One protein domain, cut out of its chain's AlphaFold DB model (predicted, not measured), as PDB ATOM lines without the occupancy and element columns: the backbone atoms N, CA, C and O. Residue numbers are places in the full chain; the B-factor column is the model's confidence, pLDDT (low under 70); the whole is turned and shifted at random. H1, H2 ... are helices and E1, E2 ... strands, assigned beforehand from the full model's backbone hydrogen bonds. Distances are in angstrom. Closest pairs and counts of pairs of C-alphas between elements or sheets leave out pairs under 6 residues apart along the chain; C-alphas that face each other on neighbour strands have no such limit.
ATOM      1  N   GLY A 211     -64.517  -1.884 -49.635       70.81
ATOM      2  CA  GLY A 211     -63.604  -2.981 -49.912       70.81
ATOM      3  C   GLY A 211     -63.252  -3.137 -51.394       70.81
ATOM      4  O   GLY A 211     -62.097  -3.401 -51.716       70.81
ATOM      5  N   GLU A 212     -64.210  -2.945 -52.299       75.31
ATOM      6  CA  GLU A 212     -63.996  -2.981 -53.750       75.31
ATOM      7  C   GLU A 212     -63.145  -1.799 -54.213       75.31
ATOM      8  O   GLU A 212     -62.221  -1.998 -54.996       75.31
ATOM      9  N   LEU A 213     -63.394  -0.597 -53.680       73.25
ATOM     10  CA  LEU A 213     -62.573   0.582 -53.961       73.25
ATOM     11  C   LEU A 213     -61.127   0.373 -53.499       73.25
ATOM     12  O   LEU A 213     -60.194   0.566 -54.268       73.25
ATOM     13  N   VAL A 214     -60.938  -0.082 -52.258       71.25
ATOM     14  CA  VAL A 214     -59.615  -0.380 -51.690       71.25
ATOM     15  C   VAL A 214     -58.906  -1.488 -52.462       71.25
ATOM     16  O   VAL A 214     -57.690  -1.438 -52.605       71.25
ATOM     17  N   SER A 215     -59.650  -2.467 -52.980       75.25
ATOM     18  CA  SER A 215     -59.090  -3.542 -53.808       75.25
ATOM     19  C   SER A 215     -58.730  -3.078 -55.223       75.25
ATOM     20  O   SER A 215     -57.852  -3.671 -55.845       75.25
ATOM     21  N   ALA A 216     -59.425  -2.062 -55.743       71.12
ATOM     22  CA  ALA A 216     -59.191  -1.492 -57.066       71.12
ATOM     23  C   ALA A 216     -58.058  -0.466 -57.085       71.12
ATOM     24  O   ALA A 216     -57.388  -0.295 -58.101       71.12
ATOM     25  N   LEU A 217     -57.836   0.214 -55.964       73.12
ATOM     26  CA  LEU A 217     -56.659   1.041 -55.786       73.12
ATOM     27  C   LEU A 217     -55.450   0.115 -55.744       73.12
ATOM     28  O   LEU A 217     -55.306  -0.695 -54.827       73.12
ATOM     29  N   ASP A 218     -54.607   0.226 -56.772       65.44
ATOM     30  CA  ASP A 218     -53.362  -0.528 -56.852       65.44
ATOM     31  C   ASP A 218     -52.619  -0.406 -55.518       65.44
ATOM     32  O   ASP A 218     -52.584   0.664 -54.897       65.44
ATOM     33  N   GLN A 219     -52.123  -1.550 -55.053       67.94
ATOM     34  CA  GLN A 219     -51.654  -1.784 -53.693       67.94
ATOM     35  C   GLN A 219     -50.796  -0.598 -53.233       67.94
ATOM     36  O   GLN A 219     -49.920  -0.152 -53.970       67.94
ATOM     37  N   PHE A 220     -51.050  -0.078 -52.033       71.31
ATOM     38  CA  PHE A 220     -50.367   1.084 -51.450       71.31
ATOM     39  C   PHE A 220     -48.848   0.819 -51.318       71.31
ATOM     40  O   PHE A 220     -48.355   0.382 -50.278       71.31
ATOM     41  N   ASN A 221     -48.121   1.020 -52.417       79.62
ATOM     42  CA  ASN A 221     -46.789   0.458 -52.661       79.62
ATOM     43  C   ASN A 221     -45.764   1.539 -53.020       79.62
ATOM     44  O   ASN A 221     -44.564   1.398 -52.763       79.62
ATOM     45  N   ALA A 222     -46.226   2.649 -53.594       88.00
ATOM     46  CA  ALA A 222     -45.378   3.731 -54.058       88.00
ATOM     47  C   ALA A 222     -45.361   4.888 -53.052       88.00
ATOM     48  O   ALA A 222     -46.362   5.577 -52.852       88.00
ATOM     49  N   PHE A 223     -44.200   5.124 -52.435       90.44
ATOM     50  CA  PHE A 223     -44.014   6.191 -51.454       90.44
ATOM     51  C   PHE A 223     -42.778   7.023 -51.746       90.44
ATOM     52  O   PHE A 223     -41.714   6.499 -52.085       90.44
ATOM     53  N   TYR A 224     -42.904   8.318 -51.485       90.94
ATOM     54  CA  TYR A 224     -41.797   9.251 -51.383       90.94
ATOM     55  C   TYR A 224     -41.763   9.862 -49.991       90.94
ATOM     56  O   TYR A 224     -42.783  10.306 -49.473       90.94
ATOM     57  N   VAL A 225     -40.575   9.959 -49.408       91.62
ATOM     58  CA  VAL A 225     -40.337  10.706 -48.175       91.62
ATOM     59  C   VAL A 225     -39.369  11.833 -48.479       91.62
ATOM     60  O   VAL A 225     -38.273  11.611 -48.993       91.62
ATOM     61  N   PHE A 226     -39.757  13.056 -48.150       91.31
ATOM     62  CA  PHE A 226     -38.974  14.257 -48.425       91.31
ATOM     63  C   PHE A 226     -39.034  15.227 -47.246       91.31
ATOM     64  O   PHE A 226     -39.840  15.083 -46.328       91.31
ATOM     65  N   ASN A 227     -38.139  16.215 -47.233       88.88
ATOM     66  CA  ASN A 227     -38.194  17.282 -46.233       88.88
ATOM     67  C   ASN A 227     -39.412  18.169 -46.514       88.88
ATOM     68  O   ASN A 227     -39.555  18.663 -47.629       88.88
ATOM     69  N   ALA A 228     -40.221  18.452 -45.498       84.88
ATOM     70  CA  ALA A 228     -41.391  19.321 -45.616       84.88
ATOM     71  C   ALA A 228     -41.036  20.817 -45.785       84.88
ATOM     72  O   ALA A 228     -41.922  21.673 -45.802       84.88
ATOM     73  N   LYS A 229     -39.742  21.151 -45.887       80.88
ATOM     74  CA  LYS A 229     -39.250  22.487 -46.247       80.88
ATOM     75  C   LYS A 229     -39.757  22.922 -47.635       80.88
ATOM     76  O   LYS A 229     -39.976  22.075 -48.498       80.88
ATOM     77  N   PRO A 230     -39.927  24.239 -47.861       64.12
ATOM     78  CA  PRO A 230     -40.582  24.757 -49.057       64.12
ATOM     79  C   PRO A 230     -39.842  24.394 -50.354       64.12
ATOM     80  O   PRO A 230     -38.628  24.541 -50.420       64.12
ATOM     81  N   ARG A 231     -40.643  23.962 -51.346       66.19
ATOM     82  CA  ARG A 231     -40.423  23.707 -52.793       66.19
ATOM     83  C   ARG A 231     -39.013  23.319 -53.266       66.19
ATOM     84  O   ARG A 231     -38.047  24.049 -53.094       66.19
ATOM     85  N   GLY A 232     -38.959  22.236 -54.045       68.62
ATOM     86  CA  GLY A 232     -37.736  21.771 -54.710       68.62
ATOM     87  C   GLY A 232     -36.837  20.928 -53.809       68.62
ATOM     88  O   GLY A 232     -35.670  20.706 -54.127       68.62
ATOM     89  N   THR A 233     -37.363  20.465 -52.676       74.94
ATOM     90  CA  THR A 233     -36.633  19.563 -51.799       74.94
ATOM     91  C   THR A 233     -36.423  18.220 -52.509       74.94
ATOM     92  O   THR A 233     -37.396  17.639 -52.995       74.94
ATOM     93  N   PRO A 234     -35.188  17.693 -52.551       83.19
ATOM     94  CA  PRO A 234     -34.956  16.353 -53.067       83.19
ATOM     95  C   PRO A 234     -35.688  15.314 -52.215       83.19
ATOM     96  O   PRO A 234     -35.787  15.441 -50.987       83.19
ATOM     97  N   VAL A 235     -36.160  14.262 -52.876       86.75
ATOM     98  CA  VAL A 235     -36.630  13.061 -52.193       86.75
ATOM     99  C   VAL A 235     -35.474  12.473 -51.374       86.75
ATOM    100  O   VAL A 235     -34.341  12.382 -51.848       86.75
ATOM    101  N   ILE A 236     -35.760  12.131 -50.117       89.88
ATOM    102  CA  ILE A 236     -34.798  11.553 -49.169       89.88
ATOM    103  C   ILE A 236     -34.883  10.030 -49.208       89.88
ATOM    104  O   ILE A 236     -33.848   9.363 -49.249       89.88
ATOM    105  N   TYR A 237     -36.111   9.503 -49.178       90.81
ATOM    106  CA  TYR A 237     -36.365   8.073 -49.254       90.81
ATOM    107  C   TYR A 237     -37.483   7.743 -50.233       90.81
ATOM    108  O   TYR A 237     -38.416   8.527 -50.414       90.81
ATOM    109  N   ASN A 238     -37.407   6.551 -50.812       90.75
ATOM    110  CA  ASN A 238     -38.354   6.054 -51.798       90.75
ATOM    111  C   ASN A 238     -38.724   4.618 -51.419       90.75
ATOM    112  O   ASN A 238     -37.882   3.898 -50.882       90.75
ATOM    113  N   SER A 239     -39.935   4.165 -51.726       89.75
ATOM    114  CA  SER A 239     -40.227   2.727 -51.676       89.75
ATOM    115  C   SER A 239     -39.497   1.964 -52.786       89.75
ATOM    116  O   SER A 239     -38.998   2.564 -53.745       89.75
ATOM    117  N   GLU A 240     -39.420   0.637 -52.657       86.06
ATOM    118  CA  GLU A 240     -38.750  -0.230 -53.636       86.06
ATOM    119  C   GLU A 240     -39.313  -0.054 -55.047       86.06
ATOM    120  O   GLU A 240     -38.553   0.141 -55.995       86.06
ATOM    121  N   ASP A 241     -40.643  -0.052 -55.166       80.19
ATOM    122  CA  ASP A 241     -41.354   0.008 -56.446       80.19
ATOM    123  C   ASP A 241     -41.012   1.288 -57.225       80.19
ATOM    124  O   ASP A 241     -40.786   1.278 -58.436       80.19
ATOM    125  N   VAL A 242     -40.858   2.394 -56.501       79.19
ATOM    126  CA  VAL A 242     -40.465   3.692 -57.053       79.19
ATOM    127  C   VAL A 242     -38.966   3.755 -57.350       79.19
ATOM    128  O   VAL A 242     -38.527   4.328 -58.357       79.19
ATOM    129  N   TRP A 243     -38.151   3.201 -56.451       69.19
ATOM    130  CA  TRP A 243     -36.700   3.169 -56.599       69.19
ATOM    131  C   TRP A 243     -36.287   2.372 -57.837       69.19
ATOM    132  O   TRP A 243     -35.441   2.818 -58.616       69.19
ATOM    133  N   ALA A 244     -36.920   1.219 -58.043       63.03
ATOM    134  CA  ALA A 244     -36.702   0.356 -59.188       63.03
ATOM    135  C   ALA A 244     -36.962   1.074 -60.519       63.03
ATOM    136  O   ALA A 244     -36.174   0.926 -61.456       63.03
ATOM    137  N   PHE A 245     -38.010   1.898 -60.575       56.88
ATOM    138  CA  PHE A 245     -38.335   2.709 -61.744       56.88
ATOM    139  C   PHE A 245     -37.304   3.823 -61.986       56.88
ATOM    140  O   PHE A 245     -36.845   4.041 -63.110       56.88
ATOM    141  N   SER A 246     -36.873   4.501 -60.917       55.91
ATOM    142  CA  SER A 246     -35.930   5.625 -61.011       55.91
ATOM    143  C   SER A 246     -34.507   5.181 -61.369       55.91
ATOM    144  O   SER A 246     -33.815   5.882 -62.097       55.91
ATOM    145  N   ALA A 247     -34.071   3.995 -60.929       55.56
ATOM    146  CA  ALA A 247     -32.719   3.475 -61.171       55.56
ATOM    147  C   ALA A 247     -32.381   3.230 -62.658       55.56
ATOM    148  O   ALA A 247     -31.228   2.936 -62.989       55.56
ATOM    149  N   ILE A 248     -33.377   3.317 -63.544       54.00
ATOM    150  CA  ILE A 248     -33.233   3.175 -64.996       54.00
ATOM    151  C   ILE A 248     -32.935   4.533 -65.667       54.00
ATOM    152  O   ILE A 248     -32.359   4.551 -66.754       54.00
ATOM    153  N   LYS A 249     -33.253   5.669 -65.026       52.22
ATOM    154  CA  LYS A 249     -32.999   7.025 -65.544       52.22
ATOM    155  C   LYS A 249     -31.862   7.691 -64.750       52.22
ATOM    156  O   LYS A 249     -31.895   7.758 -63.528       52.22
ATOM    157  N   ASP A 250     -30.828   8.146 -65.452       47.47
ATOM    158  CA  ASP A 250     -29.544   8.608 -64.902       47.47
ATOM    159  C   ASP A 250     -29.624   9.578 -63.695       47.47
ATOM    160  O   ASP A 250     -30.100  10.704 -63.804       47.47
ATOM    161  N   THR A 251     -29.039   9.127 -62.574       51.69
ATOM    162  CA  THR A 251     -28.344   9.807 -61.443       51.69
ATOM    163  C   THR A 251     -28.868  11.085 -60.765       51.69
ATOM    164  O   THR A 251     -28.331  11.429 -59.707       51.69
ATOM    165  N   ALA A 252     -29.891  11.782 -61.251       49.94
ATOM    166  CA  ALA A 252     -30.444  12.926 -60.525       49.94
ATOM    167  C   ALA A 252     -31.466  12.455 -59.469       49.94
ATOM    168  O   ALA A 252     -32.351  11.665 -59.805       49.94
ATOM    169  N   PRO A 253     -31.396  12.923 -58.205       58.47
ATOM    170  CA  PRO A 253     -32.443  12.645 -57.230       58.47
ATOM    171  C   PRO A 253     -33.764  13.191 -57.773       58.47
ATOM    172  O   PRO A 253     -33.865  14.385 -58.068       58.47
ATOM    173  N   SER A 254     -34.757  12.313 -57.927       63.22
ATOM    174  CA  SER A 254     -36.097  12.687 -58.370       63.22
ATOM    175  C   SER A 254     -36.586  13.836 -57.487       63.22
ATOM    176  O   SER A 254     -36.677  13.701 -56.267       63.22
ATOM    177  N   SER A 255     -36.819  15.003 -58.084       63.81
ATOM    178  CA  SER A 255     -37.423  16.131 -57.382       63.81
ATOM    179  C   SER A 255     -38.913  16.075 -57.657       63.81
ATOM    180  O   SER A 255     -39.345  16.206 -58.801       63.81
ATOM    181  N   LEU A 256     -39.710  15.844 -56.613       68.12
ATOM    182  CA  LEU A 256     -41.144  16.052 -56.733       68.12
ATOM    183  C   LEU A 256     -41.399  17.555 -56.664       68.12
ATOM    184  O   LEU A 256     -41.243  18.190 -55.620       68.12
ATOM    185  N   ASN A 257     -41.797  18.131 -57.795       65.00
ATOM    186  CA  ASN A 257     -42.244  19.518 -57.874       65.00
ATOM    187  C   ASN A 257     -43.692  19.643 -57.387       65.00
ATOM    188  O   ASN A 257     -44.556  20.145 -58.100       65.00
ATOM    189  N   ILE A 258     -43.955  19.210 -56.156       64.94
ATOM    190  CA  ILE A 258     -45.256  19.418 -55.523       64.94
ATOM    191  C   ILE A 258     -45.335  20.879 -55.098       64.94
ATOM    192  O   ILE A 258     -44.505  21.390 -54.331       64.94
ATOM    193  N   LYS A 259     -46.364  21.577 -55.578       63.47
ATOM    194  CA  LYS A 259     -46.683  22.913 -55.083       63.47
ATOM    195  C   LYS A 259     -47.216  22.778 -53.659       63.47
ATOM    196  O   LYS A 259     -48.381  22.477 -53.457       63.47
ATOM    197  N   HIS A 260     -46.364  23.042 -52.671       55.66
ATOM    198  CA  HIS A 260     -46.803  23.150 -51.280       55.66
ATOM    199  C   HIS A 260     -47.955  24.163 -51.142       55.66
ATOM    200  O   HIS A 260     -47.755  25.353 -51.396       55.66
ATOM    201  N   SER A 261     -49.119  23.684 -50.711       51.72
ATOM    202  CA  SER A 261     -50.148  24.421 -49.980       51.72
ATOM    203  C   SER A 261     -50.064  24.045 -48.490       51.72
ATOM    204  O   SER A 261     -49.453  23.046 -48.102       51.72
ATOM    205  N   GLU A 262     -50.564  24.898 -47.604       59.66
ATOM    206  CA  GLU A 262     -50.610  24.598 -46.171       59.66
ATOM    207  C   GLU A 262     -51.739  23.590 -45.903       59.66
ATOM    208  O   GLU A 262     -52.907  23.948 -45.970       59.66
ATOM    209  N   GLY A 263     -51.400  22.322 -45.639       64.94
ATOM    210  CA  GLY A 263     -52.374  21.275 -45.308       64.94
ATOM    211  C   GLY A 263     -51.956  19.883 -45.780       64.94
ATOM    212  O   GLY A 263     -50.831  19.698 -46.252       64.94
ATOM    213  N   ASN A 264     -52.869  18.919 -45.636       62.31
ATOM    214  CA  ASN A 264     -52.828  17.680 -46.411       62.31
ATOM    215  C   ASN A 264     -53.117  18.055 -47.862       62.31
ATOM    216  O   ASN A 264     -54.089  18.760 -48.134       62.31
ATOM    217  N   ILE A 265     -52.237  17.651 -48.771       74.38
ATOM    218  CA  ILE A 265     -52.329  18.035 -50.178       74.38
ATOM    219  C   ILE A 265     -52.565  16.765 -50.973       74.38
ATOM    220  O   ILE A 265     -51.770  15.832 -50.878       74.38
ATOM    221  N   SER A 266     -53.630  16.748 -51.758       81.50
ATOM    222  CA  SER A 266     -53.772  15.843 -52.889       81.50
ATOM    223  C   SER A 266     -53.362  16.587 -54.159       81.50
ATOM    224  O   SER A 266     -53.773  17.731 -54.362       81.50
ATOM    225  N   ASP A 267     -52.539  15.969 -54.998       84.69
ATOM    226  CA  ASP A 267     -52.203  16.482 -56.333       84.69
ATOM    227  C   ASP A 267     -52.272  15.343 -57.355       84.69
ATOM    228  O   ASP A 267     -52.114  14.177 -56.989       84.69
ATOM    229  N   PHE A 268     -52.491  15.675 -58.625       85.00
ATOM    230  CA  PHE A 268     -52.478  14.700 -59.711       85.00
ATOM    231  C   PHE A 268     -51.161  14.737 -60.465       85.00
ATOM    232  O   PHE A 268     -50.640  15.796 -60.817       85.00
ATOM    233  N   ILE A 269     -50.638  13.552 -60.746       87.06
ATOM    234  CA  ILE A 269     -49.443  13.361 -61.552       87.06
ATOM    235  C   ILE A 269     -49.858  12.559 -62.778       87.06
ATOM    236  O   ILE A 269     -50.202  11.385 -62.664       87.06
ATOM    237  N   ASN A 270     -49.808  13.194 -63.946       86.75
ATOM    238  CA  ASN A 270     -50.026  12.512 -65.215       86.75
ATOM    239  C   ASN A 270     -48.674  12.059 -65.759       86.75
ATOM    240  O   ASN A 270     -47.760  12.868 -65.943       86.75
ATOM    241  N   GLU A 271     -48.558  10.772 -66.045       87.50
ATOM    242  CA  GLU A 271     -47.400  10.185 -66.702       87.50
ATOM    243  C   GLU A 271     -47.827   9.420 -67.954       87.50
ATOM    244  O   GLU A 271     -48.989   9.067 -68.130       87.50
ATOM    245  N   ILE A 272     -46.871   9.168 -68.844       86.94
ATOM    246  CA  ILE A 272     -47.063   8.286 -69.992       86.94
ATOM    247  C   ILE A 272     -46.276   7.011 -69.701       86.94
ATOM    248  O   ILE A 272     -45.060   7.079 -69.492       86.94
ATOM    249  N   ASP A 273     -46.963   5.869 -69.658       86.69
ATOM    250  CA  ASP A 273     -46.337   4.568 -69.416       86.69
ATOM    251  C   ASP A 273     -45.432   4.138 -70.588       86.69
ATOM    252  O   ASP A 273     -45.368   4.764 -71.649       86.69
ATOM    253  N   GLU A 274     -44.721   3.022 -70.416       86.50
ATOM    254  CA  GLU A 274     -43.843   2.463 -71.457       86.50
ATOM    255  C   GLU A 274     -44.586   2.080 -72.751       86.50
ATOM    256  O   GLU A 274     -43.968   1.954 -73.809       86.50
ATOM    257  N   ASN A 275     -45.908   1.908 -72.684       91.56
ATOM    258  CA  ASN A 275     -46.760   1.558 -73.816       91.56
ATOM    259  C   ASN A 275     -47.358   2.793 -74.510       91.56
ATOM    260  O   ASN A 275     -48.063   2.641 -75.508       91.56
ATOM    261  N   GLY A 276     -47.094   4.000 -74.002       91.44
ATOM    262  CA  GLY A 276     -47.676   5.236 -74.512       91.44
ATOM    263  C   GLY A 276     -49.084   5.540 -73.990       91.44
ATOM    264  O   GLY A 276     -49.726   6.432 -74.538       91.44
ATOM    265  N   ASN A 277     -49.575   4.824 -72.974       91.50
ATOM    266  CA  ASN A 277     -50.851   5.133 -72.328       91.50
ATOM    267  C   ASN A 277     -50.655   6.232 -71.283       91.50
ATOM    268  O   ASN A 277     -49.654   6.231 -70.565       91.50
ATOM    269  N   GLU A 278     -51.629   7.130 -71.163       90.44
ATOM    270  CA  GLU A 278     -51.688   8.065 -70.042       90.44
ATOM    271  C   GLU A 278     -52.055   7.301 -68.764       90.44
ATOM    272  O   GLU A 278     -52.978   6.488 -68.754       90.44
ATOM    273  N   VAL A 279     -51.294   7.535 -67.701       88.94
ATOM    274  CA  VAL A 279     -51.535   6.998 -66.363       88.94
ATOM    275  C   VAL A 279     -51.629   8.180 -65.417       88.94
ATOM    276  O   VAL A 279     -50.746   9.040 -65.388       88.94
ATOM    277  N   ILE A 280     -52.712   8.226 -64.651       88.88
ATOM    278  CA  ILE A 280     -52.997   9.290 -63.700       88.88
ATOM    279  C   ILE A 280     -52.788   8.746 -62.292       88.88
ATOM    280  O   ILE A 280     -53.433   7.783 -61.866       88.88
ATOM    281  N   TYR A 281     -51.894   9.395 -61.556       89.56
ATOM    282  CA  TYR A 281     -51.638   9.099 -60.159       89.56
ATOM    283  C   TYR A 281     -52.181  10.201 -59.256       89.56
ATOM    284  O   TYR A 281     -51.984  11.386 -59.512       89.56
ATOM    285  N   LEU A 282     -52.801   9.797 -58.153       89.19
ATOM    286  CA  LEU A 282     -53.148  10.652 -57.032       89.19
ATOM    287  C   LEU A 282     -52.004  10.621 -56.014       89.19
ATOM    288  O   LEU A 282     -51.670   9.568 -55.468       89.19
ATOM    289  N   ALA A 283     -51.400  11.776 -55.755       89.94
ATOM    290  CA  ALA A 283     -50.360  11.948 -54.754       89.94
ATOM    291  C   ALA A 283     -50.966  12.483 -53.452       89.94
ATOM    292  O   ALA A 283     -51.331  13.652 -53.371       89.94
ATOM    293  N   LEU A 284     -51.036  11.641 -52.418       89.75
ATOM    294  CA  LEU A 284     -51.499  12.016 -51.081       89.75
ATOM    295  C   LEU A 284     -50.318  12.418 -50.202       89.75
ATOM    296  O   LEU A 284     -49.533  11.566 -49.775       89.75
ATOM    297  N   ILE A 285     -50.194  13.713 -49.924       89.75
ATOM    298  CA  ILE A 285     -49.074  14.292 -49.182       89.75
ATOM    299  C   ILE A 285     -49.472  14.623 -47.757       89.75
ATOM    300  O   ILE A 285     -50.471  15.285 -47.478       89.75
ATOM    301  N   ASN A 286     -48.601  14.195 -46.862       90.25
ATOM    302  CA  ASN A 286     -48.948  13.928 -45.493       90.25
ATOM    303  C   ASN A 286     -47.747  14.323 -44.628       90.25
ATOM    304  O   ASN A 286     -46.662  13.741 -44.734       90.25
ATOM    305  N   ARG A 287     -47.886  15.398 -43.843       91.75
ATOM    306  CA  ARG A 287     -46.783  15.905 -43.012       91.75
ATOM    307  C   ARG A 287     -46.587  15.007 -41.802       91.75
ATOM    308  O   ARG A 287     -47.545  14.619 -41.151       91.75
ATOM    309  N   LEU A 288     -45.333  14.753 -41.468       92.69
ATOM    310  CA  LEU A 288     -44.957  13.968 -40.307       92.69
ATOM    311  C   LEU A 288     -44.550  14.863 -39.139       92.69
ATOM    312  O   LEU A 288     -43.777  15.814 -39.296       92.69
ATOM    313  N   HIS A 289     -45.006  14.494 -37.947       92.56
ATOM    314  CA  HIS A 289     -44.471  14.996 -36.694       92.56
ATOM    315  C   HIS A 289     -43.219  14.223 -36.325       92.56
ATOM    316  O   HIS A 289     -43.170  12.994 -36.379       92.56
ATOM    317  N   THR A 290     -42.201  14.959 -35.916       92.00
ATOM    318  CA  THR A 290     -40.988  14.373 -35.378       92.00
ATOM    319  C   THR A 290     -41.204  13.980 -33.916       92.00
ATOM    320  O   THR A 290     -41.653  14.794 -33.112       92.00
ATOM    321  N   VAL A 291     -40.824  12.753 -33.554       89.69
ATOM    322  CA  VAL A 291     -40.907  12.246 -32.174       89.69
ATOM    323  C   VAL A 291     -39.815  12.848 -31.281       89.69
ATOM    324  O   VAL A 291     -40.050  13.107 -30.100       89.69
ATOM    325  N   LYS A 292     -38.610  13.078 -31.823       85.38
ATOM    326  CA  LYS A 292     -37.456  13.622 -31.090       85.38
ATOM    327  C   LYS A 292     -37.172  15.085 -31.457       85.38
ATOM    328  O   LYS A 292     -37.025  15.404 -32.633       85.38
ATOM    329  N   PRO A 293     -37.020  15.998 -30.484       78.81
ATOM    330  CA  PRO A 293     -36.675  17.385 -30.782       78.81
ATOM    331  C   PRO A 293     -35.419  17.482 -31.657       78.81
ATOM    332  O   PRO A 293     -34.373  16.941 -31.304       78.81
ATOM    333  N   GLY A 294     -35.515  18.209 -32.772       79.00
ATOM    334  CA  GLY A 294     -34.380  18.491 -33.652       79.00
ATOM    335  C   GLY A 294     -34.304  17.663 -34.935       79.00
ATOM    336  O   GLY A 294     -33.494  18.026 -35.794       79.00
ATOM    337  N   ASP A 295     -35.139  16.631 -35.131       73.75
ATOM    338  CA  ASP A 295     -35.169  15.996 -36.454       73.75
ATOM    339  C   ASP A 295     -35.860  16.889 -37.491       73.75
ATOM    340  O   ASP A 295     -36.527  17.891 -37.210       73.75
ATOM    341  N   ARG A 296     -35.614  16.541 -38.751       81.44
ATOM    342  CA  ARG A 296     -36.121  17.273 -39.904       81.44
ATOM    343  C   ARG A 296     -37.629  17.068 -39.981       81.44
ATOM    344  O   ARG A 296     -38.094  15.944 -39.885       81.44
ATOM    345  N   SER A 297     -38.374  18.136 -40.249       88.62
ATOM    346  CA  SER A 297     -39.775  17.988 -40.637       88.62
ATOM    347  C   SER A 297     -39.830  17.197 -41.944       88.62
ATOM    348  O   SER A 297     -39.255  17.615 -42.952       88.62
ATOM    349  N   LEU A 298     -40.454  16.025 -41.908       92.50
ATOM    350  CA  LEU A 298     -40.626  15.160 -43.069       92.50
ATOM    351  C   LEU A 298     -42.067  15.224 -43.567       92.50
ATOM    352  O   LEU A 298     -42.987  15.592 -42.837       92.50
ATOM    353  N   ALA A 299     -42.257  14.852 -44.822       92.19
ATOM    354  CA  ALA A 299     -43.553  14.549 -45.397       92.19
ATOM    355  C   ALA A 299     -43.459  13.229 -46.162       92.19
ATOM    356  O   ALA A 299     -42.410  12.909 -46.728       92.19
ATOM    357  N   VAL A 300     -44.557  12.481 -46.162       92.69
ATOM    358  CA  VAL A 300     -44.758  11.291 -46.986       92.69
ATOM    359  C   VAL A 300     -45.717  11.670 -48.104       92.69
ATOM    360  O   VAL A 300     -46.780  12.218 -47.825       92.69
ATOM    361  N   ALA A 301     -45.353  11.394 -49.351       92.00
ATOM    362  CA  ALA A 301     -46.294  11.341 -50.461       92.00
ATOM    363  C   ALA A 301     -46.555   9.879 -50.804       92.00
ATOM    364  O   ALA A 301     -45.623   9.145 -51.133       92.00
ATOM    365  N   SER A 302     -47.816   9.474 -50.719       91.06
ATOM    366  CA  SER A 302     -48.278   8.170 -51.190       91.06
ATOM    367  C   SER A 302     -48.811   8.348 -52.600       91.06
ATOM    368  O   SER A 302     -49.634   9.232 -52.823       91.06
ATOM    369  N   ILE A 303     -48.309   7.565 -53.546       90.38
ATOM    370  CA  ILE A 303     -48.672   7.668 -54.957       90.38
ATOM    371  C   ILE A 303     -49.594   6.509 -55.285       90.38
ATOM    372  O   ILE A 303     -49.225   5.350 -55.114       90.38
ATOM    373  N   ILE A 304     -50.797   6.832 -55.736       89.00
ATOM    374  CA  ILE A 304     -51.855   5.854 -55.956       89.00
ATOM    375  C   ILE A 304     -52.294   5.957 -57.404       89.00
ATOM    376  O   ILE A 304     -52.642   7.041 -57.865       89.00
ATOM    377  N   ASN A 305     -52.267   4.849 -58.136       88.38
ATOM    378  CA  ASN A 305     -52.794   4.829 -59.492       88.38
ATOM    379  C   ASN A 305     -54.323   4.912 -59.434       88.38
ATOM    380  O   ASN A 305     -54.972   4.030 -58.879       88.38
ATOM    381  N   VAL A 306     -54.881   5.980 -59.997       88.62
ATOM    382  CA  VAL A 306     -56.328   6.236 -60.028       88.62
ATOM    383  C   VAL A 306     -56.868   6.275 -61.455       88.62
ATOM    384  O   VAL A 306     -58.011   6.669 -61.664       88.62
ATOM    385  N   THR A 307     -56.067   5.849 -62.436       89.19
ATOM    386  CA  THR A 307     -56.421   5.882 -63.863       89.19
ATOM    387  C   THR A 307     -57.753   5.189 -64.116       89.19
ATOM    388  O   THR A 307     -58.664   5.809 -64.649       89.19
ATOM    389  N   GLU A 308     -57.912   3.947 -63.652       86.75
ATOM    390  CA  GLU A 308     -59.137   3.168 -63.879       86.75
ATOM    391  C   GLU A 308     -60.366   3.798 -63.202       86.75
ATOM    392  O   GLU A 308     -61.472   3.745 -63.736       86.75
ATOM    393  N   ILE A 309     -60.176   4.441 -62.046       85.31
ATOM    394  CA  ILE A 309     -61.252   5.122 -61.317       85.31
ATOM    395  C   ILE A 309     -61.699   6.368 -62.082       85.31
ATOM    396  O   ILE A 309     -62.896   6.583 -62.260       85.31
ATOM    397  N   LEU A 310     -60.755   7.177 -62.564       85.62
ATOM    398  CA  LEU A 310     -61.057   8.384 -63.332       85.62
ATOM    399  C   LEU A 310     -61.635   8.055 -64.713       85.62
ATOM    400  O   LEU A 310     -62.587   8.700 -65.148       85.62
ATOM    401  N   GLU A 311     -61.118   7.028 -65.389       87.56
ATOM    402  CA  GLU A 311     -61.697   6.515 -66.636       87.56
ATOM    403  C   GLU A 311     -63.136   6.042 -66.423       87.56
ATOM    404  O   GLU A 311     -64.005   6.307 -67.250       87.56
ATOM    405  N   TYR A 312     -63.416   5.394 -65.290       83.88
ATOM    406  CA  TYR A 312     -64.772   4.985 -64.949       83.88
ATOM    407  C   TYR A 312     -65.705   6.184 -64.710       83.88
ATOM    408  O   TYR A 312     -66.799   6.228 -65.273       83.88
ATOM    409  N   ILE A 313     -65.270   7.175 -63.922       81.50
ATOM    410  CA  ILE A 313     -66.058   8.390 -63.648       81.50
ATOM    411  C   ILE A 313     -66.361   9.129 -64.956       81.50
ATOM    412  O   ILE A 313     -67.520   9.389 -65.265       81.50
ATOM    413  N   THR A 314     -65.338   9.385 -65.774       81.75
ATOM    414  CA  THR A 314     -65.496  10.077 -67.065       81.75
ATOM    415  C   THR A 314     -66.360   9.293 -68.056       81.75
ATOM    416  O   THR A 314     -67.091   9.884 -68.856       81.75
ATOM    417  N   LEU A 426     -58.195   6.390 -44.316       85.19
ATOM    418  CA  LEU A 426     -57.861   4.970 -44.319       85.19
ATOM    419  C   LEU A 426     -56.389   4.716 -43.977       85.19
ATOM    420  O   LEU A 426     -56.056   3.835 -43.186       85.19
ATOM    421  N   TYR A 427     -55.507   5.526 -44.560       84.50
ATOM    422  CA  TYR A 427     -54.054   5.380 -44.484       84.50
ATOM    423  C   TYR A 427     -53.392   6.462 -43.635       84.50
ATOM    424  O   TYR A 427     -52.183   6.663 -43.719       84.50
ATOM    425  N   GLY A 428     -54.170   7.181 -42.825       87.50
ATOM    426  CA  GLY A 428     -53.688   8.320 -42.043       87.50
ATOM    427  C   GLY A 428     -52.854   7.952 -40.819       87.50
ATOM    428  O   GLY A 428     -52.202   8.829 -40.252       87.50
ATOM    429  N   ASP A 429     -52.839   6.681 -40.419       93.50
ATOM    430  CA  ASP A 429     -52.096   6.192 -39.257       93.50
ATOM    431  C   ASP A 429     -50.768   5.561 -39.702       93.50
ATOM    432  O   ASP A 429     -50.651   4.342 -39.829       93.50
ATOM    433  N   TYR A 430     -49.750   6.389 -39.947       93.31
ATOM    434  CA  TYR A 430     -48.425   5.936 -40.377       93.31
ATOM    435  C   TYR A 430     -47.301   6.508 -39.514       93.31
ATOM    436  O   TYR A 430     -47.398   7.592 -38.941       93.31
ATOM    437  N   PHE A 431     -46.200   5.774 -39.423       95.69
ATOM    438  CA  PHE A 431     -44.998   6.172 -38.704       95.69
ATOM    439  C   PHE A 431     -43.747   5.630 -39.395       95.69
ATOM    440  O   PHE A 431     -43.802   4.661 -40.149       95.69
ATOM    441  N   ILE A 432     -42.604   6.264 -39.144       95.50
ATOM    442  CA  ILE A 432     -41.306   5.822 -39.653       95.50
ATOM    443  C   ILE A 432     -40.520   5.180 -38.519       95.50
ATOM    444  O   ILE A 432     -40.200   5.837 -37.523       95.50
ATOM    445  N   LEU A 433     -40.150   3.913 -38.706       95.25
ATOM    446  CA  LEU A 433     -39.128   3.256 -37.903       95.25
ATOM    447  C   LEU A 433     -37.762   3.515 -38.519       95.25
ATOM    448  O   LEU A 433     -37.559   3.359 -39.717       95.25
ATOM    449  N   SER A 434     -36.796   3.886 -37.698       93.56
ATOM    450  CA  SER A 434     -35.427   4.118 -38.144       93.56
ATOM    451  C   SER A 434     -34.451   3.685 -37.070       93.56
ATOM    452  O   SER A 434     -34.730   3.823 -35.878       93.56
ATOM    453  N   THR A 435     -33.288   3.205 -37.492       91.44
ATOM    454  CA  THR A 435     -32.185   2.954 -36.574       91.44
ATOM    455  C   THR A 435     -31.444   4.262 -36.281       91.44
ATOM    456  O   THR A 435     -31.140   5.024 -37.207       91.44
ATOM    457  N   PRO A 436     -31.161   4.583 -35.008       87.00
ATOM    458  CA  PRO A 436     -30.315   5.716 -34.683       87.00
ATOM    459  C   PRO A 436     -28.885   5.449 -35.166       87.00
ATOM    460  O   PRO A 436     -28.396   4.322 -35.110       87.00
ATOM    461  N   LEU A 437     -28.169   6.507 -35.555       84.19
ATOM    462  CA  LEU A 437     -26.761   6.415 -35.981       84.19
ATOM    463  C   LEU A 437     -25.850   5.787 -34.914       84.19
ATOM    464  O   LEU A 437     -24.806   5.229 -35.238       84.19
ATOM    465  N   THR A 438     -26.236   5.890 -33.642       86.56
ATOM    466  CA  THR A 438     -25.488   5.346 -32.508       86.56
ATOM    467  C   THR A 438     -25.707   3.852 -32.300       86.56
ATOM    468  O   THR A 438     -24.871   3.219 -31.658       86.56
ATOM    469  N   ASN A 439     -26.810   3.281 -32.795       87.69
ATOM    470  CA  ASN A 439     -27.111   1.870 -32.597       87.69
ATOM    471  C   ASN A 439     -27.985   1.286 -33.719       87.69
ATOM    472  O   ASN A 439     -29.209   1.395 -33.695       87.69
ATOM    473  N   ALA A 440     -27.348   0.581 -34.655       87.56
ATOM    474  CA  ALA A 440     -28.025  -0.077 -35.770       87.56
ATOM    475  C   ALA A 440     -28.893  -1.290 -35.366       87.56
ATOM    476  O   ALA A 440     -29.656  -1.777 -36.194       87.56
ATOM    477  N   SER A 441     -28.802  -1.778 -34.121       89.31
ATOM    478  CA  SER A 441     -29.598  -2.921 -33.633       89.31
ATOM    479  C   SER A 441     -30.982  -2.534 -33.104       89.31
ATOM    480  O   SER A 441     -31.782  -3.399 -32.757       89.31
ATOM    481  N   ILE A 442     -31.285  -1.239 -32.982       91.25
ATOM    482  CA  ILE A 442     -32.535  -0.781 -32.368       91.25
ATOM    483  C   ILE A 442     -33.308   0.051 -33.372       91.25
ATOM    484  O   ILE A 442     -32.873   1.134 -33.742       91.25
ATOM    485  N   TYR A 443     -34.487  -0.421 -33.761       93.44
ATOM    486  CA  TYR A 443     -35.454   0.418 -34.454       93.44
ATOM    487  C   TYR A 443     -36.258   1.224 -33.437       93.44
ATOM    488  O   TYR A 443     -36.781   0.673 -32.466       93.44
ATOM    489  N   ASP A 444     -36.358   2.524 -33.686       92.94
ATOM    490  CA  ASP A 444     -37.162   3.464 -32.911       92.94
ATOM    491  C   ASP A 444     -38.048   4.275 -33.862       92.94
ATOM    492  O   ASP A 444     -37.706   4.468 -35.035       92.94
ATOM    493  N   MET A 445     -39.178   4.766 -33.361       93.75
ATOM    494  CA  MET A 445     -40.008   5.697 -34.116       93.75
ATOM    495  C   MET A 445     -39.324   7.055 -34.183       93.75
ATOM    496  O   MET A 445     -39.121   7.714 -33.162       93.75
ATOM    497  N   SER A 446     -39.001   7.503 -35.391       93.44
ATOM    498  CA  SER A 446     -38.490   8.861 -35.598       93.44
ATOM    499  C   SER A 446     -39.601   9.845 -35.933       93.44
ATOM    500  O   SER A 446     -39.568  10.993 -35.490       93.44
ATOM    501  N   HIS A 447     -40.601   9.395 -36.690       94.62
ATOM    502  CA  HIS A 447     -41.655  10.251 -37.213       94.62
ATOM    503  C   HIS A 447     -43.012   9.558 -37.142       94.62
ATOM    504  O   HIS A 447     -43.087   8.347 -37.328       94.62
ATOM    505  N   ILE A 448     -44.072  10.324 -36.908       94.94
ATOM    506  CA  ILE A 448     -45.454   9.843 -36.794       94.94
ATOM    507  C   ILE A 448     -46.405  10.769 -37.550       94.94
ATOM    508  O   ILE A 448     -46.132  11.962 -37.702       94.94
ATOM    509  N   SER A 449     -47.529  10.239 -38.011       94.25
ATOM    510  CA  SER A 449     -48.591  11.041 -38.609       94.25
ATOM    511  C   SER A 449     -49.281  11.939 -37.566       94.25
ATOM    512  O   SER A 449     -49.227  11.650 -36.365       94.25
ATOM    513  N   PRO A 450     -49.962  13.023 -37.988       91.94
ATOM    514  CA  PRO A 450     -50.701  13.902 -37.079       91.94
ATOM    515  C   PRO A 450     -51.786  13.153 -36.305       91.94
ATOM    516  O   PRO A 450     -51.896  13.315 -35.097       91.94
ATOM    517  N   ARG A 451     -52.500  12.233 -36.963       91.25
ATOM    518  CA  ARG A 451     -53.535  11.416 -36.313       91.25
ATOM    519  C   ARG A 451     -52.971  10.535 -35.205       91.25
ATOM    520  O   ARG A 451     -53.553  10.456 -34.124       91.25
ATOM    521  N   LEU A 452     -51.802   9.930 -35.434       92.06
ATOM    522  CA  LEU A 452     -51.116   9.184 -34.385       92.06
ATOM    523  C   LEU A 452     -50.614  10.106 -33.258       92.06
ATOM    524  O   LEU A 452     -50.739   9.696 -32.105       92.06
ATOM    525  N   CYS A 453     -50.135  11.334 -33.544       91.81
ATOM    526  CA  CYS A 453     -49.827  12.347 -32.503       91.81
ATOM    527  C   CYS A 453     -51.044  12.582 -31.620       91.81
ATOM    528  O   CYS A 453     -50.971  12.395 -30.408       91.81
ATOM    529  N   ASP A 454     -52.163  12.941 -32.253       91.19
ATOM    530  CA  ASP A 454     -53.385  13.366 -31.581       91.19
ATOM    531  C   ASP A 454     -53.976  12.246 -30.718       91.19
ATOM    532  O   ASP A 454     -54.490  12.507 -29.631       91.19
ATOM    533  N   SER A 455     -53.848  10.989 -31.158       91.06
ATOM    534  CA  SER A 455     -54.278   9.828 -30.370       91.06
ATOM    535  C   SER A 455     -53.442   9.599 -29.104       91.06
ATOM    536  O   SER A 455     -53.935   9.020 -28.138       91.06
ATOM    537  N   GLY A 456     -52.162   9.990 -29.105       90.81
ATOM    538  CA  GLY A 456     -51.210   9.685 -28.033       90.81
ATOM    539  C   GLY A 456     -50.862   8.194 -27.867       90.81
ATOM    540  O   GLY A 456     -50.066   7.848 -26.983       90.81
ATOM    541  N   ASP A 457     -51.397   7.302 -28.712       89.44
ATOM    542  CA  ASP A 457     -51.178   5.849 -28.617       89.44
ATOM    543  C   ASP A 457     -49.698   5.479 -28.811       89.44
ATOM    544  O   ASP A 457     -49.203   4.516 -28.213       89.44
ATOM    545  N   TYR A 458     -48.967   6.303 -29.571       88.06
ATOM    546  CA  TYR A 458     -47.523   6.187 -29.788       88.06
ATOM    547  C   TYR A 458     -46.669   6.562 -28.552       88.06
ATOM    548  O   TYR A 458     -45.444   6.590 -28.607       88.06
ATOM    549  N   ILE A 459     -47.255   6.931 -27.419       87.94
ATOM    550  CA  ILE A 459     -46.473   7.196 -26.198       87.94
ATOM    551  C   ILE A 459     -46.693   6.068 -25.200       87.94
ATOM    552  O   ILE A 459     -45.754   5.555 -24.587       87.94
ATOM    553  N   THR A 460     -47.956   5.697 -25.037       73.94
ATOM    554  CA  THR A 460     -48.464   5.039 -23.835       73.94
ATOM    555  C   THR A 460     -48.864   3.584 -24.054       73.94
ATOM    556  O   THR A 460     -49.115   2.888 -23.072       73.94
ATOM    557  N   GLY A 461     -48.885   3.081 -25.298       66.19
ATOM    558  CA  GLY A 461     -49.400   1.733 -25.539       66.19
ATOM    559  C   GLY A 461     -49.036   1.033 -26.847       66.19
ATOM    560  O   GLY A 461     -49.655   0.021 -27.122       66.19
ATOM    561  N   HIS A 462     -48.047   1.504 -27.614       81.19
ATOM    562  CA  HIS A 462     -47.504   0.918 -28.863       81.19
ATOM    563  C   HIS A 462     -47.896  -0.527 -29.208       81.19
ATOM    564  O   HIS A 462     -48.985  -0.787 -29.692       81.19
ATOM    565  N   LEU A 463     -46.979  -1.472 -28.997       91.00
ATOM    566  CA  LEU A 463     -47.108  -2.893 -29.289       91.00
ATOM    567  C   LEU A 463     -47.056  -3.707 -27.988       91.00
ATOM    568  O   LEU A 463     -46.784  -4.901 -28.019       91.00
ATOM    569  N   TYR A 464     -47.307  -3.074 -26.834       90.06
ATOM    570  CA  TYR A 464     -47.198  -3.717 -25.517       90.06
ATOM    571  C   TYR A 464     -48.141  -4.919 -25.377       90.06
ATOM    572  O   TYR A 464     -47.786  -5.939 -24.792       90.06
ATOM    573  N   HIS A 465     -49.331  -4.818 -25.967       94.19
ATOM    574  CA  HIS A 465     -50.317  -5.897 -25.987       94.19
ATOM    575  C   HIS A 465     -50.084  -6.916 -27.111       94.19
ATOM    576  O   HIS A 465     -50.842  -7.881 -27.228       94.19
ATOM    577  N   THR A 466     -49.081  -6.709 -27.973       95.75
ATOM    578  CA  THR A 466     -48.786  -7.627 -29.077       95.75
ATOM    579  C   THR A 466     -48.079  -8.867 -28.524       95.75
ATOM    580  O   THR A 466     -47.085  -8.725 -27.813       95.75
ATOM    581  N   PRO A 467     -48.563 -10.093 -28.824       96.56
ATOM    582  CA  PRO A 467     -47.946 -11.317 -28.320       96.56
ATOM    583  C   PRO A 467     -46.451 -11.393 -28.642       96.56
ATOM    584  O   PRO A 467     -46.031 -11.032 -29.742       96.56
ATOM    585  N   GLN A 468     -45.654 -11.934 -27.715       95.50
ATOM    586  CA  GLN A 468     -44.195 -11.993 -27.866       95.50
ATOM    587  C   GLN A 468     -43.764 -12.724 -29.148       95.50
ATOM    588  O   GLN A 468     -42.885 -12.242 -29.854       95.50
ATOM    589  N   ALA A 469     -44.442 -13.818 -29.507       96.38
ATOM    590  CA  ALA A 469     -44.179 -14.546 -30.751       96.38
ATOM    591  C   ALA A 469     -44.373 -13.670 -32.003       96.38
ATOM    592  O   ALA A 469     -43.579 -13.737 -32.942       96.38
ATOM    593  N   THR A 470     -45.393 -12.805 -32.008       96.38
ATOM    594  CA  THR A 470     -45.617 -11.831 -33.083       96.38
ATOM    595  C   THR A 470     -44.513 -10.776 -33.091       96.38
ATOM    596  O   THR A 470     -43.973 -10.480 -34.150       96.38
ATOM    597  N   MET A 471     -44.112 -10.259 -31.925       95.69
ATOM    598  CA  MET A 471     -42.995  -9.308 -31.821       95.69
ATOM    599  C   MET A 471     -41.672  -9.896 -32.318       95.69
ATOM    600  O   MET A 471     -40.903  -9.201 -32.979       95.69
ATOM    601  N   ASP A 472     -41.400 -11.168 -32.040       94.88
ATOM    602  CA  ASP A 472     -40.197 -11.841 -32.529       94.88
ATOM    603  C   ASP A 472     -40.243 -12.048 -34.048       94.88
ATOM    604  O   ASP A 472     -39.232 -11.849 -34.723       94.88
ATOM    605  N   LYS A 473     -41.431 -12.314 -34.610       95.94
ATOM    606  CA  LYS A 473     -41.645 -12.316 -36.064       95.94
ATOM    607  C   LYS A 473     -41.407 -10.930 -36.679       95.94
ATOM    608  O   LYS A 473     -40.741 -10.848 -37.703       95.94
ATOM    609  N   ILE A 474     -41.885  -9.847 -36.052       95.69
ATOM    610  CA  ILE A 474     -41.620  -8.465 -36.505       95.69
ATOM    611  C   ILE A 474     -40.118  -8.196 -36.544       95.69
ATOM    612  O   ILE A 474     -39.616  -7.701 -37.546       95.69
ATOM    613  N   LYS A 475     -39.386  -8.542 -35.477       94.38
ATOM    614  CA  LYS A 475     -37.926  -8.362 -35.431       94.38
ATOM    615  C   LYS A 475     -37.234  -9.092 -36.576       94.38
ATOM    616  O   LYS A 475     -36.337  -8.525 -37.185       94.38
ATOM    617  N   LEU A 476     -37.643 -10.332 -36.854       94.19
ATOM    618  CA  LEU A 476     -37.093 -11.120 -37.954       94.19
ATOM    619  C   LEU A 476     -37.369 -10.465 -39.311       94.19
ATOM    620  O   LEU A 476     -36.456 -10.341 -40.118       94.19
ATOM    621  N   LEU A 477     -38.599 -10.005 -39.537       94.69
ATOM    622  CA  LEU A 477     -39.003  -9.395 -40.803       94.69
ATOM    623  C   LEU A 477     -38.372  -8.014 -41.030       94.69
ATOM    624  O   LEU A 477     -37.964  -7.732 -42.146       94.69
ATOM    625  N   LEU A 478     -38.183  -7.199 -39.984       93.94
ATOM    626  CA  LEU A 478     -37.454  -5.918 -40.062       93.94
ATOM    627  C   LEU A 478     -35.948  -6.074 -40.337       93.94
ATOM    628  O   LEU A 478     -35.267  -5.092 -40.642       93.94
ATOM    629  N   MET A 479     -35.403  -7.279 -40.142       91.19
ATOM    630  CA  MET A 479     -34.049  -7.624 -40.588       91.19
ATOM    631  C   MET A 479     -34.027  -8.114 -42.038       91.19
ATOM    632  O   MET A 479     -32.962  -8.107 -42.652       91.19
ATOM    633  N   GLY A 480     -35.170  -8.556 -42.566       89.44
ATOM    634  CA  GLY A 480     -35.346  -8.772 -43.996       89.44
ATOM    635  C   GLY A 480     -35.391  -7.434 -44.730       89.44
ATOM    636  O   GLY A 480     -35.659  -6.405 -44.130       89.44
ATOM    637  N   ASP A 481     -35.135  -7.440 -46.032       87.44
ATOM    638  CA  ASP A 481     -35.297  -6.254 -46.886       87.44
ATOM    639  C   ASP A 481     -36.628  -6.303 -47.653       87.44
ATOM    640  O   ASP A 481     -36.766  -5.691 -48.707       87.44
ATOM    641  N   GLU A 482     -37.601  -7.057 -47.141       91.00
ATOM    642  CA  GLU A 482     -38.876  -7.322 -47.800       91.00
ATOM    643  C   GLU A 482     -40.024  -6.689 -47.014       91.00
ATOM    644  O   GLU A 482     -40.046  -6.682 -45.779       91.00
ATOM    645  N   ARG A 483     -41.002  -6.145 -47.740       93.19
ATOM    646  CA  ARG A 483     -42.237  -5.630 -47.145       93.19
ATOM    647  C   ARG A 483     -43.024  -6.757 -46.473       93.19
ATOM    648  O   ARG A 483     -43.035  -7.885 -46.955       93.19
ATOM    649  N   PHE A 484     -43.731  -6.455 -45.388       94.44
ATOM    650  CA  PHE A 484     -44.545  -7.452 -44.688       94.44
ATOM    651  C   PHE A 484     -45.786  -6.855 -44.028       94.44
ATOM    652  O   PHE A 484     -45.768  -5.723 -43.538       94.44
ATOM    653  N   SER A 485     -46.857  -7.644 -43.961       95.12
ATOM    654  CA  SER A 485     -48.061  -7.296 -43.208       95.12
ATOM    655  C   SER A 485     -48.331  -8.309 -42.098       95.12
ATOM    656  O   SER A 485     -47.998  -9.492 -42.207       95.12
ATOM    657  N   MET A 486     -48.904  -7.854 -40.983       96.38
ATOM    658  CA  MET A 486     -49.358  -8.746 -39.915       96.38
ATOM    659  C   MET A 486     -50.365  -8.099 -38.968       96.38
ATOM    660  O   MET A 486     -50.468  -6.880 -38.871       96.38
ATOM    661  N   ILE A 487     -51.084  -8.926 -38.209       97.12
ATOM    662  CA  ILE A 487     -51.991  -8.452 -37.162       97.12
ATOM    663  C   ILE A 487     -51.222  -8.188 -35.866       97.12
ATOM    664  O   ILE A 487     -50.570  -9.080 -35.322       97.12
ATOM    665  N   VAL A 488     -51.372  -6.974 -35.343       97.19
ATOM    666  CA  VAL A 488     -50.797  -6.512 -34.076       97.19
ATOM    667  C   VAL A 488     -51.884  -6.010 -33.127       97.19
ATOM    668  O   VAL A 488     -53.049  -5.836 -33.499       97.19
ATOM    669  N   LYS A 489     -51.502  -5.792 -31.871       96.56
ATOM    670  CA  LYS A 489     -52.332  -5.170 -30.838       96.56
ATOM    671  C   LYS A 489     -51.723  -3.807 -30.510       96.56
ATOM    672  O   LYS A 489     -50.647  -3.757 -29.914       96.56
ATOM    673  N   TRP A 490     -52.399  -2.749 -30.948       95.38
ATOM    674  CA  TRP A 490     -51.920  -1.371 -30.930       95.38
ATOM    675  C   TRP A 490     -52.576  -0.511 -29.845       95.38
ATOM    676  O   TRP A 490     -53.784  -0.625 -29.608       95.38
ATOM    677  N   GLY A 491     -51.797   0.390 -29.249       93.38
ATOM    678  CA  GLY A 491     -52.272   1.400 -28.302       93.38
ATOM    679  C   GLY A 491     -52.623   0.830 -26.925       93.38
ATOM    680  O   GLY A 491     -52.589  -0.380 -26.697       93.38
ATOM    681  N   ILE A 492     -53.004   1.705 -25.985       90.88
ATOM    682  CA  ILE A 492     -53.256   1.330 -24.571       90.88
ATOM    683  C   ILE A 492     -54.396   0.309 -24.447       90.88
ATOM    684  O   ILE A 492     -54.450  -0.501 -23.528       90.88
ATOM    685  N   SER A 493     -55.338   0.356 -25.386       92.50
ATOM    686  CA  SER A 493     -56.477  -0.561 -25.422       92.50
ATOM    687  C   SER A 493     -56.166  -1.890 -26.120       92.50
ATOM    688  O   SER A 493     -57.023  -2.770 -26.151       92.50
ATOM    689  N   GLY A 494     -54.967  -2.057 -26.693       94.00
ATOM    690  CA  GLY A 494     -54.600  -3.258 -27.439       94.00
ATOM    691  C   GLY A 494     -55.551  -3.525 -28.609       94.00
ATOM    692  O   GLY A 494     -55.968  -4.666 -28.833       94.00
ATOM    693  N   ARG A 495     -55.939  -2.480 -29.348       94.81
ATOM    694  CA  ARG A 495     -56.830  -2.609 -30.510       94.81
ATOM    695  C   ARG A 495     -56.165  -3.467 -31.570       94.81
ATOM    696  O   ARG A 495     -54.975  -3.329 -31.843       94.81
ATOM    697  N   ARG A 496     -56.929  -4.372 -32.179       97.00
ATOM    698  CA  ARG A 496     -56.415  -5.151 -33.310       97.00
ATOM    699  C   ARG A 496     -56.202  -4.201 -34.482       97.00
ATOM    700  O   ARG A 496     -57.140  -3.529 -34.890       97.00
ATOM    701  N   ARG A 497     -54.984  -4.162 -35.007       96.25
ATOM    702  CA  ARG A 497     -54.620  -3.416 -36.215       96.25
ATOM    703  C   ARG A 497     -53.860  -4.339 -37.153       96.25
ATOM    704  O   ARG A 497     -53.151  -5.234 -36.690       96.25
ATOM    705  N   ARG A 498     -53.996  -4.131 -38.457       95.88
ATOM    706  CA  ARG A 498     -53.097  -4.713 -39.450       95.88
ATOM    707  C   ARG A 498     -51.955  -3.723 -39.672       95.88
ATOM    708  O   ARG A 498     -52.187  -2.600 -40.102       95.88
ATOM    709  N   LEU A 499     -50.747  -4.132 -39.300       96.06
ATOM    710  CA  LEU A 499     -49.510  -3.391 -39.504       96.06
ATOM    711  C   LEU A 499     -48.941  -3.768 -40.870       96.06
ATOM    712  O   LEU A 499     -48.704  -4.948 -41.114       96.06
ATOM    713  N   TYR A 500     -48.707  -2.774 -41.716       95.31
ATOM    714  CA  TYR A 500     -47.990  -2.891 -42.983       95.31
ATOM    715  C   TYR A 500     -46.649  -2.189 -42.849       95.31
ATOM    716  O   TYR A 500     -46.618  -1.041 -42.416       95.31
ATOM    717  N   CYS A 501     -45.559  -2.848 -43.220       95.38
ATOM    718  CA  CYS A 501     -44.217  -2.285 -43.161       95.38
ATOM    719  C   CYS A 501     -43.548  -2.395 -44.530       95.38
ATOM    720  O   CYS A 501     -43.455  -3.492 -45.080       95.38
ATOM    721  N   VAL A 502     -43.066  -1.269 -45.059       94.31
ATOM    722  CA  VAL A 502     -42.324  -1.187 -46.326       94.31
ATOM    723  C   VAL A 502     -40.926  -0.632 -46.054       94.31
ATOM    724  O   VAL A 502     -40.817   0.422 -45.412       94.31
ATOM    725  N   PRO A 503     -39.857  -1.289 -46.533       94.56
ATOM    726  CA  PRO A 503     -38.516  -0.738 -46.434       94.56
ATOM    727  C   PRO A 503     -38.400   0.511 -47.313       94.56
ATOM    728  O   PRO A 503     -38.848   0.555 -48.459       94.56
ATOM    729  N   LEU A 504     -37.788   1.549 -46.757       93.25
ATOM    730  CA  LEU A 504     -37.510   2.795 -47.448       93.25
ATOM    731  C   LEU A 504     -36.048   2.812 -47.902       93.25
ATOM    732  O   LEU A 504     -35.118   2.634 -47.112       93.25
ATOM    733  N   PHE A 505     -35.843   3.071 -49.188       89.31
ATOM    734  CA  PHE A 505     -34.538   3.107 -49.830       89.31
ATOM    735  C   PHE A 505     -34.020   4.542 -49.888       89.31
ATOM    736  O   PHE A 505     -34.710   5.455 -50.336       89.31
ATOM    737  N   GLY A 506     -32.793   4.734 -49.415       82.94
ATOM    738  CA  GLY A 506     -32.080   6.008 -49.356       82.94
ATOM    739  C   GLY A 506     -30.771   5.847 -48.577       82.94
ATOM    740  O   GLY A 506     -30.421   4.739 -48.170       82.94
ATOM    741  N   GLN A 507     -30.015   6.929 -48.380       73.00
ATOM    742  CA  GLN A 507     -28.777   6.909 -47.585       73.00
ATOM    743  C   GLN A 507     -28.942   7.681 -46.266       73.00
ATOM    744  O   GLN A 507     -29.659   8.683 -46.246       73.00
ATOM    745  N   PRO A 508     -28.233   7.318 -45.174       69.06
ATOM    746  CA  PRO A 508     -27.359   6.150 -44.979       69.06
ATOM    747  C   PRO A 508     -28.023   4.973 -44.234       69.06
ATOM    748  O   PRO A 508     -27.424   3.906 -44.136       69.06
ATOM    749  N   SER A 509     -29.222   5.160 -43.678       80.69
ATOM    750  CA  SER A 509     -29.990   4.125 -42.976       80.69
ATOM    751  C   SER A 509     -31.141   3.616 -43.844       80.69
ATOM    752  O   SER A 509     -31.566   4.300 -44.774       80.69
ATOM    753  N   ARG A 510     -31.646   2.419 -43.520       86.75
ATOM    754  CA  ARG A 510     -32.863   1.836 -44.104       86.75
ATOM    755  C   ARG A 510     -34.021   2.011 -43.124       86.75
ATOM    756  O   ARG A 510     -34.205   1.166 -42.246       86.75
ATOM    757  N   PRO A 511     -34.732   3.149 -43.166       94.56
ATOM    758  CA  PRO A 511     -35.950   3.281 -42.397       94.56
ATOM    759  C   PRO A 511     -37.046   2.375 -42.963       94.56
ATOM    760  O   PRO A 511     -36.947   1.864 -44.074       94.56
ATOM    761  N   TRP A 512     -38.110   2.211 -42.194       96.06
ATOM    762  CA  TRP A 512     -39.323   1.522 -42.605       96.06
ATOM    763  C   TRP A 512     -40.496   2.469 -42.471       96.06
ATOM    764  O   TRP A 512     -40.682   3.072 -41.411       96.06
ATOM    765  N   LEU A 513     -41.303   2.574 -43.520       95.81
ATOM    766  CA  LEU A 513     -42.618   3.186 -43.426       95.81
ATOM    767  C   LEU A 513     -43.591   2.132 -42.912       95.81
ATOM    768  O   LEU A 513     -43.694   1.047 -43.481       95.81
ATOM    769  N   CYS A 514     -44.276   2.449 -41.824       96.00
ATOM    770  CA  CYS A 514     -45.231   1.566 -41.181       96.00
ATOM    771  C   CYS A 514     -46.614   2.210 -41.207       96.00
ATOM    772  O   CYS A 514     -46.740   3.352 -40.776       96.00
ATOM    773  N   THR A 515     -47.636   1.478 -41.643       94.69
ATOM    774  CA  THR A 515     -49.032   1.937 -41.679       94.69
ATOM    775  C   THR A 515     -49.908   0.989 -40.870       94.69
ATOM    776  O   THR A 515     -49.749  -0.232 -40.937       94.69
ATOM    777  N   LEU A 516     -50.831   1.542 -40.089       94.94
ATOM    778  CA  LEU A 516     -51.797   0.810 -39.276       94.94
ATOM    779  C   LEU A 516     -53.182   0.942 -39.893       94.94
ATOM    780  O   LEU A 516     -53.676   2.044 -40.087       94.94
ATOM    781  N   ILE A 517     -53.818  -0.193 -40.159       93.50
ATOM    782  CA  ILE A 517     -55.123  -0.242 -40.824       93.50
ATOM    783  C   ILE A 517     -56.080  -1.099 -40.000       93.50
ATOM    784  O   ILE A 517     -55.655  -1.992 -39.253       93.50
ATOM    785  N   ASP A 518     -57.377  -0.819 -40.099       93.06
ATOM    786  CA  ASP A 518     -58.392  -1.693 -39.523       93.06
ATOM    787  C   ASP A 518     -58.352  -3.084 -40.187       93.06
ATOM    788  O   ASP A 518     -58.387  -3.184 -41.413       93.06
TER     789      ASP A 518
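This is residues 211 to 314 and 426 to 518 of the 530 residues of an uncharacterized protein of Uncinocarpus reesii (strain UAMH 1704) (UniProt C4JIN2). Eight antiparallel strands close into a barrel, from which the hairpin of E3 and E4 reaches out at one end, while E8 is paired onto E9 towards the other. Helices H2, H4 and H6 pack on its outside. Round the ring run E1, E2, E9, E10, E6, E7, E4, E5 and back to E1. The printed part has 197 residues with six named helices and ten named strands, in the order H1 E1 E2 H2 E3 E4 E5 H3 E6 E7 H4 H5 H6 E8 E9 E10, and is of mixed class. It is compact, with a radius of gyration of the C-alphas of 17.2 A and spans of 50 by 39 by 34 A.

The longest strand, E4, residues 278 to 290, has staggered neighbours: E3, residues 265 to 272 (N 269 and O 281, 2.8 A), E5, residues 298 to 305 (N 284 and O 302, 2.8 A), and E7, residues 442 to 448 (N 448 and O 289, 2.9 A). E3 E4 E5 is a meander, each strand the antiparallel neighbour of the one before. E5 also neighbours E1, residues 222 to 227, with N 301 and O 224 at 2.8 A. E1 forms a hairpin with E2, residues 235 to 239, with N 225 and O 237 at 2.8 A. E9, residues 495 to 505, neighbours E2 (N 505 and O 238, 2.8 A), E8, residues 484 to 490 (N 486 and O 499, 2.9 A), and E10, residues 512 to 517 (N 500 and O 515, 2.9 A); E8 E9 E10 is the second meander. E6, residues 430 to 434, neighbours E10, with N 514 and O 431 at 2.8 A, and forms a hairpin with E7, with N 432 and O 447 at 2.8 A. H2, residues 240 to 246, lies outside the barrel at a height of 8.2 A; C-alphas 222 and 242, the closest of E1 and H2, are 5.8 A apart. H4, residues 450 to 455, stands up from the sheet at 46 degrees; its closest C-alpha pair with E4 is 289 and 450, 6.3 A. H6, residues 468 to 479, is on the barrel at a height of 7.9 A; C-alphas 477 and 484, its closest with E8, are 7.0 A apart. H3, residues 307 to 314, lies over none of the strands; C-alphas 280 and 307, its closest with E4, are 4.8 A apart. H5, residues 457 to 460, is only just on the barrel, with 5 pairs of C-alphas within 10 A. H1, residues 211 to 216, is not on it. Every O i to N i+4 pair is within hydrogen-bond range in H1, H3, H4 and H6, and 2 of 3 in H2; H5 is too short for one.

H1 begins at C-alpha 211 (-63.604, -2.981, -49.912). E4 runs 36.8 A from C-alpha 278 (-51.688, 8.065, -70.042), E9 30.0 A, and H6 16.8 A. E10 ends at C-alpha 517 (-55.123, -0.242, -40.824).

The C-alphas of Thr 314 and Thr 438 are the two farthest apart, 53.1 A. Residues 315 to 425 are not printed; C-alphas 314 and 426 are 24.5 A apart across the cut. The link from H2 to E3, residues 247 to 264, is long. Mean pLDDT of the printed part is 85.0; 29 residues are under 70, among them residues 243 to 264.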